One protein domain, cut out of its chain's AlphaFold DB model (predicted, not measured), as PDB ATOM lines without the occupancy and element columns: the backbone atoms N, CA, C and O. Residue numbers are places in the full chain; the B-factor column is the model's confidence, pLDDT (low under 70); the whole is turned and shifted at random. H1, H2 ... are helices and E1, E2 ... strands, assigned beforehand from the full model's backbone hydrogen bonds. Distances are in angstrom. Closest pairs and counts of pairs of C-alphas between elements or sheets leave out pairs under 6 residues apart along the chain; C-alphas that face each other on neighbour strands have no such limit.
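AT A GLANCE: This is residues 19 to 88 of the 91 residues of the protein "Obg family GTPase CgtA" of Candidatus Saccharibacteria bacterium (UniProt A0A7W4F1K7). A mixed sheet, E1 E2 E3, has H3 over one face; H1 grazes it, and H2, off it, links both. Along 70 printed residues come E1 and a strand-helix-strand unit, parallel E2 and E3 with H1 H2 H3 between; class mixed. It is compact, radius of gyration of the C-alphas 10.8 A, spans 27 by 22 by 22 A.

HOW THE PARTS SIT: E1, residues 19 to 23, and E2, residues 28 to 32, form an antiparallel hairpin, N 21 and O 30, 2.8 A, within hydrogen-bond range. E3, residues 77 to 80, is parallel to E2, N 31 and O 79 2.8 A apart. H1, residues 34 to 40, only grazes the sheet; H2, residues 48 to 61, is not on it; H3, residues 63 to 69, has height 9.4 A over it. H2 and H3 have every O i to N i+4 pair in range, H1 2 of 3.

IN THESE COORDINATES: C-alpha 19 is at (-24.674, -13.424, -0.940), C-alpha 80 at (-22.263, -21.088, -6.699).

THE WHOLE: The printed part has no cut; no printed residue is under 70 pLDDT.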
ATOM      1  N   GLU A  19     -25.854 -14.019  -1.575       85.31
ATOM      2  CA  GLU A  19     -24.674 -13.424  -0.940       85.31
ATOM      3  C   GLU A  19     -23.425 -13.800  -1.746       85.31
ATOM      4  O   GLU A  19     -23.385 -14.869  -2.356       85.31
ATOM      5  N   VAL A  20     -22.410 -12.935  -1.773       86.75
ATOM      6  CA  VAL A  20     -21.129 -13.194  -2.449       86.75
ATOM      7  C   VAL A  20     -19.993 -13.070  -1.439       86.75
ATOM      8  O   VAL A  20     -19.915 -12.092  -0.699       86.75
ATOM      9  N   SER A  21     -19.105 -14.057  -1.427       86.00
ATOM     10  CA  SER A  21     -17.911 -14.129  -0.594       86.00
ATOM     11  C   SER A  21     -16.703 -14.427  -1.477       86.00
ATOM     12  O   SER A  21     -16.787 -15.258  -2.375       86.00
ATOM     13  N   TYR A  22     -15.584 -13.749  -1.253       87.62
ATOM     14  CA  TYR A  22     -14.362 -13.961  -2.026       87.62
ATOM     15  C   TYR A  22     -13.363 -14.801  -1.224       87.62
ATOM     16  O   TYR A  22     -12.925 -14.401  -0.145       87.62
ATOM     17  N   ASP A  23     -12.980 -15.957  -1.763       86.44
ATOM     18  CA  ASP A  23     -11.930 -16.810  -1.217       86.44
ATOM     19  C   ASP A  23     -10.580 -16.372  -1.796       86.44
ATOM     20  O   ASP A  23     -10.183 -16.808  -2.879       86.44
ATOM     21  N   ALA A  24      -9.851 -15.536  -1.055       81.00
ATOM     22  CA  ALA A  24      -8.540 -15.036  -1.472       81.00
ATOM     23  C   ALA A  24      -7.486 -16.147  -1.654       81.00
ATOM     24  O   ALA A  24      -6.645 -16.037  -2.539       81.00
ATOM     25  N   ASP A  25      -7.564 -17.226  -0.868       84.00
ATOM     26  CA  ASP A  25      -6.642 -18.374  -0.932       84.00
ATOM     27  C   ASP A  25      -6.711 -19.113  -2.279       84.00
ATOM     28  O   ASP A  25      -5.697 -19.501  -2.851       84.00
ATOM     29  N   LYS A  26      -7.925 -19.255  -2.821       81.81
ATOM     30  CA  LYS A  26      -8.184 -19.948  -4.093       81.81
ATOM     31  C   LYS A  26      -8.424 -18.992  -5.261       81.81
ATOM     32  O   LYS A  26      -8.612 -19.455  -6.381       81.81
ATOM     33  N   GLN A  27      -8.461 -17.686  -4.992       85.19
ATOM     34  CA  GLN A  27      -8.846 -16.631  -5.932       85.19
ATOM     35  C   GLN A  27     -10.189 -16.905  -6.631       85.19
ATOM     36  O   GLN A  27     -10.338 -16.686  -7.834       85.19
ATOM     37  N   ILE A  28     -11.174 -17.401  -5.874       89.00
ATOM     38  CA  ILE A  28     -12.512 -17.710  -6.391       89.00
ATOM     39  C   ILE A  28     -13.581 -16.892  -5.675       89.00
ATOM     40  O   ILE A  28     -13.510 -16.653  -4.472       89.00
ATOM     41  N   TYR A  29     -14.618 -16.512  -6.408       89.62
ATOM     42  CA  TYR A  29     -15.794 -15.860  -5.854       89.62
ATOM     43  C   TYR A  29     -16.878 -16.895  -5.582       89.62
ATOM     44  O   TYR A  29     -17.405 -17.507  -6.507       89.62
ATOM     45  N   ARG A  30     -17.243 -17.088  -4.320       90.00
ATOM     46  CA  ARG A  30     -18.362 -17.936  -3.919       90.00
ATOM     47  C   ARG A  30     -19.649 -17.141  -3.824       90.00
ATOM     48  O   ARG A  30     -19.718 -16.118  -3.157       90.00
ATOM     49  N   VAL A  31     -20.693 -17.647  -4.455       89.19
ATOM     50  CA  VAL A  31     -22.038 -17.086  -4.426       89.19
ATOM     51  C   VAL A  31     -22.953 -18.068  -3.711       89.19
ATOM     52  O   VAL A  31     -23.071 -19.224  -4.114       89.19
ATOM     53  N   PHE A  32     -23.642 -17.607  -2.683       86.88
ATOM     54  CA  PHE A  32     -24.622 -18.373  -1.921       86.88
ATOM     55  C   PHE A  32     -26.017 -17.825  -2.192       86.88
ATOM     56  O   PHE A  32     -26.177 -16.645  -2.487       86.88
ATOM     57  N   GLY A  33     -27.051 -18.661  -2.121       85.12
ATOM     58  CA  GLY A  33     -28.426 -18.200  -2.244       85.12
ATOM     59  C   GLY A  33     -29.385 -19.304  -2.660       85.12
ATOM     60  O   GLY A  33     -29.239 -19.924  -3.712       85.12
ATOM     61  N   GLY A  34     -30.466 -19.482  -1.900       85.75
ATOM     62  CA  GLY A  34     -31.342 -20.649  -2.047       85.75
ATOM     63  C   GLY A  34     -31.998 -20.819  -3.427       85.75
ATOM     64  O   GLY A  34     -32.370 -21.933  -3.799       85.75
ATOM     65  N   LYS A  35     -32.152 -19.743  -4.213       84.88
ATOM     66  CA  LYS A  35     -32.689 -19.808  -5.585       84.88
ATOM     67  C   LYS A  35     -31.596 -20.046  -6.628       84.88
ATOM     68  O   LYS A  35     -31.791 -20.874  -7.516       84.88
ATOM     69  N   ILE A  36     -30.471 -19.340  -6.511       86.56
ATOM     70  CA  ILE A  36     -29.356 -19.453  -7.455       86.56
ATOM     71  C   ILE A  36     -28.634 -20.795  -7.296       86.56
ATOM     72  O   ILE A  36     -28.329 -21.423  -8.299       86.56
ATOM     73  N   GLU A  37     -28.496 -21.319  -6.077       89.31
ATOM     74  CA  GLU A  37     -27.926 -22.647  -5.812       89.31
ATOM     75  C   GLU A  37     -28.792 -23.774  -6.377       89.31
ATOM     76  O   GLU A  37     -28.284 -24.704  -7.003       89.31
ATOM     77  N   LYS A  38     -30.124 -23.684  -6.233       88.75
ATOM     78  CA  LYS A  38     -31.048 -24.636  -6.875       88.75
ATOM     79  C   LYS A  38     -30.925 -24.608  -8.394       88.75
ATOM     80  O   LYS A  38     -31.101 -25.648  -9.027       88.75
ATOM     81  N   PHE A  39     -30.681 -23.431  -8.967       87.69
ATOM     82  CA  PHE A  39     -30.489 -23.283 -10.402       87.69
ATOM     83  C   PHE A  39     -29.141 -23.870 -10.829       87.69
ATOM     84  O   PHE A  39     -29.121 -24.740 -11.686       87.69
ATOM     85  N   ALA A  40     -28.057 -23.487 -10.154       88.88
ATOM     86  CA  ALA A  40     -26.706 -23.973 -10.398       88.88
ATOM     87  C   ALA A  40     -26.606 -25.501 -10.290       88.88
ATOM     88  O   ALA A  40     -26.064 -26.135 -11.185       88.88
ATOM     89  N   ARG A  41     -27.252 -26.123  -9.294       87.88
ATOM     90  CA  ARG A  41     -27.323 -27.592  -9.165       87.88
ATOM     91  C   ARG A  41     -27.998 -28.279 -10.363       87.88
ATOM     92  O   ARG A  41     -27.758 -29.454 -10.611       87.88
ATOM     93  N   ARG A  42     -28.887 -27.578 -11.072       88.31
ATOM     94  CA  ARG A  42     -29.586 -28.079 -12.269       88.31
ATOM     95  C   ARG A  42     -28.909 -27.649 -13.573       88.31
ATOM     96  O   ARG A  42     -29.364 -28.058 -14.639       88.31
ATOM     97  N   THR A  43     -27.874 -26.820 -13.504       87.94
ATOM     98  CA  THR A  43     -27.116 -26.360 -14.664       87.94
ATOM     99  C   THR A  43     -26.086 -27.414 -15.038       87.94
ATOM    100  O   THR A  43     -25.344 -27.898 -14.188       87.94
ATOM    101  N   ASN A  44     -26.011 -27.748 -16.324       88.31
ATOM    102  CA  ASN A  44     -24.919 -28.559 -16.833       88.31
ATOM    103  C   ASN A  44     -23.722 -27.656 -17.170       88.31
ATOM    104  O   ASN A  44     -23.771 -26.921 -18.150       88.31
ATOM    105  N   PHE A  45     -22.668 -27.693 -16.355       86.06
ATOM    106  CA  PHE A  45     -21.479 -26.846 -16.533       86.06
ATOM    107  C   PHE A  45     -20.566 -27.284 -17.686       86.06
ATOM    108  O   PHE A  45     -19.710 -26.512 -18.098       86.06
ATOM    109  N   ASP A  46     -20.767 -28.490 -18.221       86.44
ATOM    110  CA  ASP A  46     -20.095 -28.971 -19.434       86.44
ATOM    111  C   ASP A  46     -20.683 -28.327 -20.704       86.44
ATOM    112  O   ASP A  46     -20.022 -28.189 -21.728       86.44
ATOM    113  N   GLN A  47     -21.938 -27.874 -20.630       87.56
ATOM    114  CA  GLN A  47     -22.653 -27.304 -21.765       87.56
ATOM    115  C   GLN A  47     -22.541 -25.783 -21.765       87.56
ATOM    116  O   GLN A  47     -23.120 -25.098 -20.916       87.56
ATOM    117  N   PHE A  48     -21.862 -25.251 -22.778       84.81
ATOM    118  CA  PHE A  48     -21.616 -23.821 -22.928       84.81
ATOM    119  C   PHE A  48     -22.907 -22.972 -22.838       84.81
ATOM    120  O   PHE A  48     -22.973 -21.997 -22.085       84.81
ATOM    121  N   GLU A  49     -23.985 -23.393 -23.507       88.12
ATOM    122  CA  GLU A  49     -25.286 -22.701 -23.478       88.12
ATOM    123  C   GLU A  49     -25.895 -22.630 -22.066       88.12
ATOM    124  O   GLU A  49     -26.486 -21.620 -21.668       88.12
ATOM    125  N   SER A  50     -25.730 -23.698 -21.280       89.50
ATOM    126  CA  SER A  50     -26.241 -23.781 -19.908       89.50
ATOM    127  C   SER A  50     -25.484 -22.835 -18.974       89.50
ATOM    128  O   SER A  50     -26.106 -22.145 -18.160       89.50
ATOM    129  N   VAL A  51     -24.159 -22.739 -19.131       88.56
ATOM    130  CA  VAL A  51     -23.324 -21.777 -18.395       88.56
ATOM    131  C   VAL A  51     -23.671 -20.343 -18.793       88.56
ATOM    132  O   VAL A  51     -23.805 -19.478 -17.928       88.56
ATOM    133  N   ASN A  52     -23.911 -20.070 -20.077       88.94
ATOM    134  CA  ASN A  52     -24.291 -18.728 -20.513       88.94
ATOM    135  C   ASN A  52     -25.652 -18.291 -19.939       88.94
ATOM    136  O   ASN A  52     -25.813 -17.163 -19.471       88.94
ATOM    137  N   ARG A  53     -26.622 -19.213 -19.858       90.12
ATOM    138  CA  ARG A  53     -27.903 -18.956 -19.180       90.12
ATOM    139  C   ARG A  53     -27.717 -18.650 -17.693       90.12
ATOM    140  O   ARG A  53     -28.411 -17.786 -17.159       90.12
ATOM    141  N   LEU A  54     -26.796 -19.342 -17.023       89.00
ATOM    142  CA  LEU A  54     -26.447 -19.063 -15.631       89.00
ATOM    143  C   LEU A  54     -25.864 -17.649 -15.477       89.00
ATOM    144  O   LEU A  54     -26.295 -16.920 -14.585       89.00
ATOM    145  N   ARG A  55     -24.967 -17.228 -16.381       88.81
ATOM    146  CA  ARG A  55     -24.411 -15.862 -16.412       88.81
ATOM    147  C   ARG A  55     -25.491 -14.800 -16.628       88.81
ATOM    148  O   ARG A  55     -25.524 -13.810 -15.896       88.81
ATOM    149  N   ASP A  56     -26.413 -15.013 -17.568       88.94
ATOM    150  CA  ASP A  56     -27.553 -14.108 -17.794       88.94
ATOM    151  C   ASP A  56     -28.427 -13.975 -16.540       88.94
ATOM    152  O   ASP A  56     -28.795 -12.876 -16.126       88.94
ATOM    153  N   ILE A  57     -28.701 -15.099 -15.880       88.19
ATOM    154  CA  ILE A  57     -29.440 -15.130 -14.621       88.19
ATOM    155  C   ILE A  57     -28.705 -14.330 -13.545       88.19
ATOM    156  O   ILE A  57     -29.309 -13.464 -12.916       88.19
ATOM    157  N   MET A  58     -27.406 -14.556 -13.357       86.81
ATOM    158  CA  MET A  58     -26.599 -13.796 -12.399       86.81
ATOM    159  C   MET A  58     -26.607 -12.298 -12.695       86.81
ATOM    160  O   MET A  58     -26.673 -11.491 -11.768       86.81
ATOM    161  N   ARG A  59     -26.594 -11.910 -13.974       86.38
ATOM    162  CA  ARG A  59     -26.722 -10.511 -14.389       86.38
ATOM    163  C   ARG A  59     -28.102  -9.947 -14.063       86.38
ATOM    164  O   ARG A  59     -28.181  -8.851 -13.517       86.38
ATOM    165  N   ARG A  60     -29.176 -10.707 -14.305       85.94
ATOM    166  CA  ARG A  60     -30.552 -10.317 -13.945       85.94
ATOM    167  C   ARG A  60     -30.764 -10.163 -12.440       85.94
ATOM    168  O   ARG A  60     -31.518  -9.286 -12.036       85.94
ATOM    169  N   TYR A  61     -30.115 -10.990 -11.621       83.94
ATOM    170  CA  TYR A  61     -30.181 -10.884 -10.158       83.94
ATOM    171  C   TYR A  61     -29.274  -9.789  -9.579       83.94
ATOM    172  O   TYR A  61     -29.389  -9.502  -8.393       83.94
ATOM    173  N   GLY A  62     -28.383  -9.189 -10.376       85.12
ATOM    174  CA  GLY A  62     -27.400  -8.204  -9.909       85.12
ATOM    175  C   GLY A  62     -26.114  -8.808  -9.331       85.12
ATOM    176  O   GLY A  62     -25.184  -8.067  -9.025       85.12
ATOM    177  N   ILE A  63     -26.007 -10.139  -9.264       87.25
ATOM    178  CA  ILE A  63     -24.829 -10.867  -8.759       87.25
ATOM    179  C   ILE A  63     -23.590 -10.519  -9.588       87.25
ATOM    180  O   ILE A  63     -22.528 -10.250  -9.038       87.25
ATOM    181  N   ALA A  64     -23.725 -10.475 -10.919       86.00
ATOM    182  CA  ALA A  64     -22.610 -10.133 -11.807       86.00
ATOM    183  C   ALA A  64     -22.064  -8.717 -11.542       86.00
ATOM    184  O   ALA A  64     -20.860  -8.495 -11.625       86.00
ATOM    185  N   HIS A  65     -22.938  -7.762 -11.206       84.50
ATOM    186  CA  HIS A  65     -22.516  -6.404 -10.859       84.50
ATOM    187  C   HIS A  65     -21.785  -6.366  -9.517       84.50
ATOM    188  O   HIS A  65     -20.796  -5.649  -9.395       84.50
ATOM    189  N   GLU A  66     -22.242  -7.145  -8.534       84.75
ATOM    190  CA  GLU A  66     -21.566  -7.239  -7.239       84.75
ATOM    191  C   GLU A  66     -20.188  -7.894  -7.360       84.75
ATOM    192  O   GLU A  66     -19.211  -7.382  -6.827       84.75
ATOM    193  N   LEU A  67     -20.081  -8.964  -8.152       85.12
ATOM    194  CA  LEU A  67     -18.806  -9.601  -8.484       85.12
ATOM    195  C   LEU A  67     -17.824  -8.589  -9.087       85.12
ATOM    196  O   LEU A  67     -16.707  -8.453  -8.597       85.12
ATOM    197  N   MET A  68     -18.254  -7.820 -10.095       84.25
ATOM    198  CA  MET A  68     -17.422  -6.767 -10.691       84.25
ATOM    199  C   MET A  68     -17.041  -5.672  -9.680       84.25
ATOM    200  O   MET A  68     -15.915  -5.179  -9.719       84.25
ATOM    201  N   ARG A  69     -17.927  -5.310  -8.739       83.31
ATOM    202  CA  ARG A  69     -17.603  -4.378  -7.641       83.31
ATOM    203  C   ARG A  69     -16.565  -4.932  -6.669       83.31
ATOM    204  O   ARG A  69     -15.739  -4.165  -6.184       83.31
ATOM    205  N   GLN A  70     -16.569  -6.241  -6.424       79.69
ATOM    206  CA  GLN A  70     -15.529  -6.931  -5.655       79.69
ATOM    207  C   GLN A  70     -14.229  -7.156  -6.451       79.69
ATOM    208  O   GLN A  70     -13.315  -7.828  -5.973       79.69
ATOM    209  N   GLY A  71     -14.128  -6.604  -7.664       81.75
ATOM    210  CA  GLY A  71     -12.943  -6.704  -8.511       81.75
ATOM    211  C   GLY A  71     -12.886  -7.965  -9.370       81.75
ATOM    212  O   GLY A  71     -11.844  -8.226  -9.968       81.75
ATOM    213  N   ALA A  72     -13.977  -8.733  -9.467       83.75
ATOM    214  CA  ALA A  72     -14.030  -9.865 -10.380       83.75
ATOM    215  C   ALA A  72     -13.926  -9.366 -11.825       83.75
ATOM    216  O   ALA A  72     -14.611  -8.429 -12.241       83.75
ATOM    217  N   THR A  73     -13.083 -10.029 -12.600       82.19
ATOM    218  CA  THR A  73     -12.884  -9.778 -14.028       82.19
ATOM    219  C   THR A  73     -13.482 -10.924 -14.840       82.19
ATOM    220  O   THR A  73     -13.933 -11.920 -14.279       82.19
ATOM    221  N   GLY A  74     -13.517 -10.805 -16.170       77.38
ATOM    222  CA  GLY A  74     -14.089 -11.859 -17.018       77.38
ATOM    223  C   GLY A  74     -13.413 -13.227 -16.866       77.38
ATOM    224  O   GLY A  74     -14.071 -14.253 -17.018       77.38
ATOM    225  N   ASP A  75     -12.138 -13.222 -16.484       82.44
ATOM    226  CA  ASP A  75     -11.327 -14.412 -16.221       82.44
ATOM    227  C   ASP A  75     -11.530 -14.984 -14.807       82.44
ATOM    228  O   ASP A  75     -11.140 -16.108 -14.505       82.44
ATOM    229  N   SER A  76     -12.172 -14.227 -13.913       86.62
ATOM    230  CA  SER A  76     -12.343 -14.641 -12.527       86.62
ATOM    231  C   SER A  76     -13.240 -15.867 -12.400       86.62
ATOM    232  O   SER A  76     -14.312 -15.960 -13.007       86.62
ATOM    233  N   LEU A  77     -12.805 -16.788 -11.541       89.81
ATOM    234  CA  LEU A  77     -13.538 -17.999 -11.211       89.81
ATOM    235  C   LEU A  77     -14.658 -17.691 -10.223       89.81
ATOM    236  O   LEU A  77     -14.440 -17.103  -9.164       89.81
ATOM    237  N   VAL A  78     -15.856 -18.142 -10.561       90.12
ATOM    238  CA  VAL A  78     -17.056 -18.014  -9.749       90.12
ATOM    239  C   VAL A  78     -17.601 -19.400  -9.447       90.12
ATOM    240  O   VAL A  78     -17.696 -20.259 -10.318       90.12
ATOM    241  N   GLN A  79     -17.983 -19.622  -8.199       91.69
ATOM    242  CA  GLN A  79     -18.567 -20.858  -7.714       91.69
ATOM    243  C   GLN A  79     -19.895 -20.543  -7.032       91.69
ATOM    244  O   GLN A  79     -19.969 -19.630  -6.221       91.69
ATOM    245  N   ILE A  80     -20.954 -21.292  -7.335       90.50
ATOM    246  CA  ILE A  80     -22.263 -21.088  -6.699       90.50
ATOM    247  C   ILE A  80     -22.536 -22.239  -5.734       90.50
ATOM    248  O   ILE A  80     -22.746 -23.372  -6.176       90.50
ATOM    249  N   GLY A  81     -22.553 -21.957  -4.430       87.31
ATOM    250  CA  GLY A  81     -22.649 -22.966  -3.376       87.31
ATOM    251  C   GLY A  81     -21.584 -24.050  -3.561       87.31
ATOM    252  O   GLY A  81     -20.394 -23.759  -3.645       87.31
ATOM    253  N   GLU A  82     -22.024 -25.300  -3.697       86.31
ATOM    254  CA  GLU A  82     -21.164 -26.472  -3.932       86.31
ATOM    255  C   GLU A  82     -21.039 -26.861  -5.419       86.31
ATOM    256  O   GLU A  82     -20.591 -27.957  -5.748       86.31
ATOM    257  N   SER A  83     -21.471 -25.995  -6.339       87.12
ATOM    258  CA  SER A  83     -21.438 -26.285  -7.781       87.12
ATOM    259  C   SER A  83     -20.017 -26.225  -8.349       87.12
ATOM    260  O   SER A  83     -19.095 -25.721  -7.703       87.12
ATOM    261  N   THR A  84     -19.848 -26.697  -9.585       87.69
ATOM    262  CA  THR A  84     -18.582 -26.589 -10.321       87.69
ATOM    263  C   THR A  84     -18.208 -25.115 -10.533       87.69
ATOM    264  O   THR A  84     -19.072 -24.335 -10.947       87.69
ATOM    265  N   PRO A  85     -16.956 -24.703 -10.255       88.94
ATOM    266  CA  PRO A  85     -16.493 -23.350 -10.545       88.94
ATOM    267  C   PRO A  85     -16.429 -23.100 -12.057       88.94
ATOM    268  O   PRO A  85     -16.069 -23.987 -12.828       88.94
ATOM    269  N   PHE A  86     -16.770 -21.886 -12.480       88.56
ATOM    270  CA  PHE A  86     -16.800 -21.461 -13.881       88.56
ATOM    271  C   PHE A  86     -16.311 -20.016 -14.015       88.56
ATOM    272  O   PHE A  86     -16.317 -19.259 -13.049       88.56
ATOM    273  N   THR A  87     -15.899 -19.605 -15.212       88.88
ATOM    274  CA  THR A  87     -15.443 -18.231 -15.466       88.88
ATOM    275  C   THR A  87     -16.616 -17.259 -15.599       88.88
ATOM    276  O   THR A  87     -17.645 -17.580 -16.212       88.88
ATOM    277  N   LEU A  88     -16.472 -16.047 -15.058       81.06
ATOM    278  CA  LEU A  88     -17.513 -15.014 -15.111       81.06
ATOM    279  C   LEU A  88     -17.903 -14.645 -16.554       81.06
ATOM    280  O   LEU A  88     -19.084 -14.414 -16.824       81.06
TER     281      LEU A  88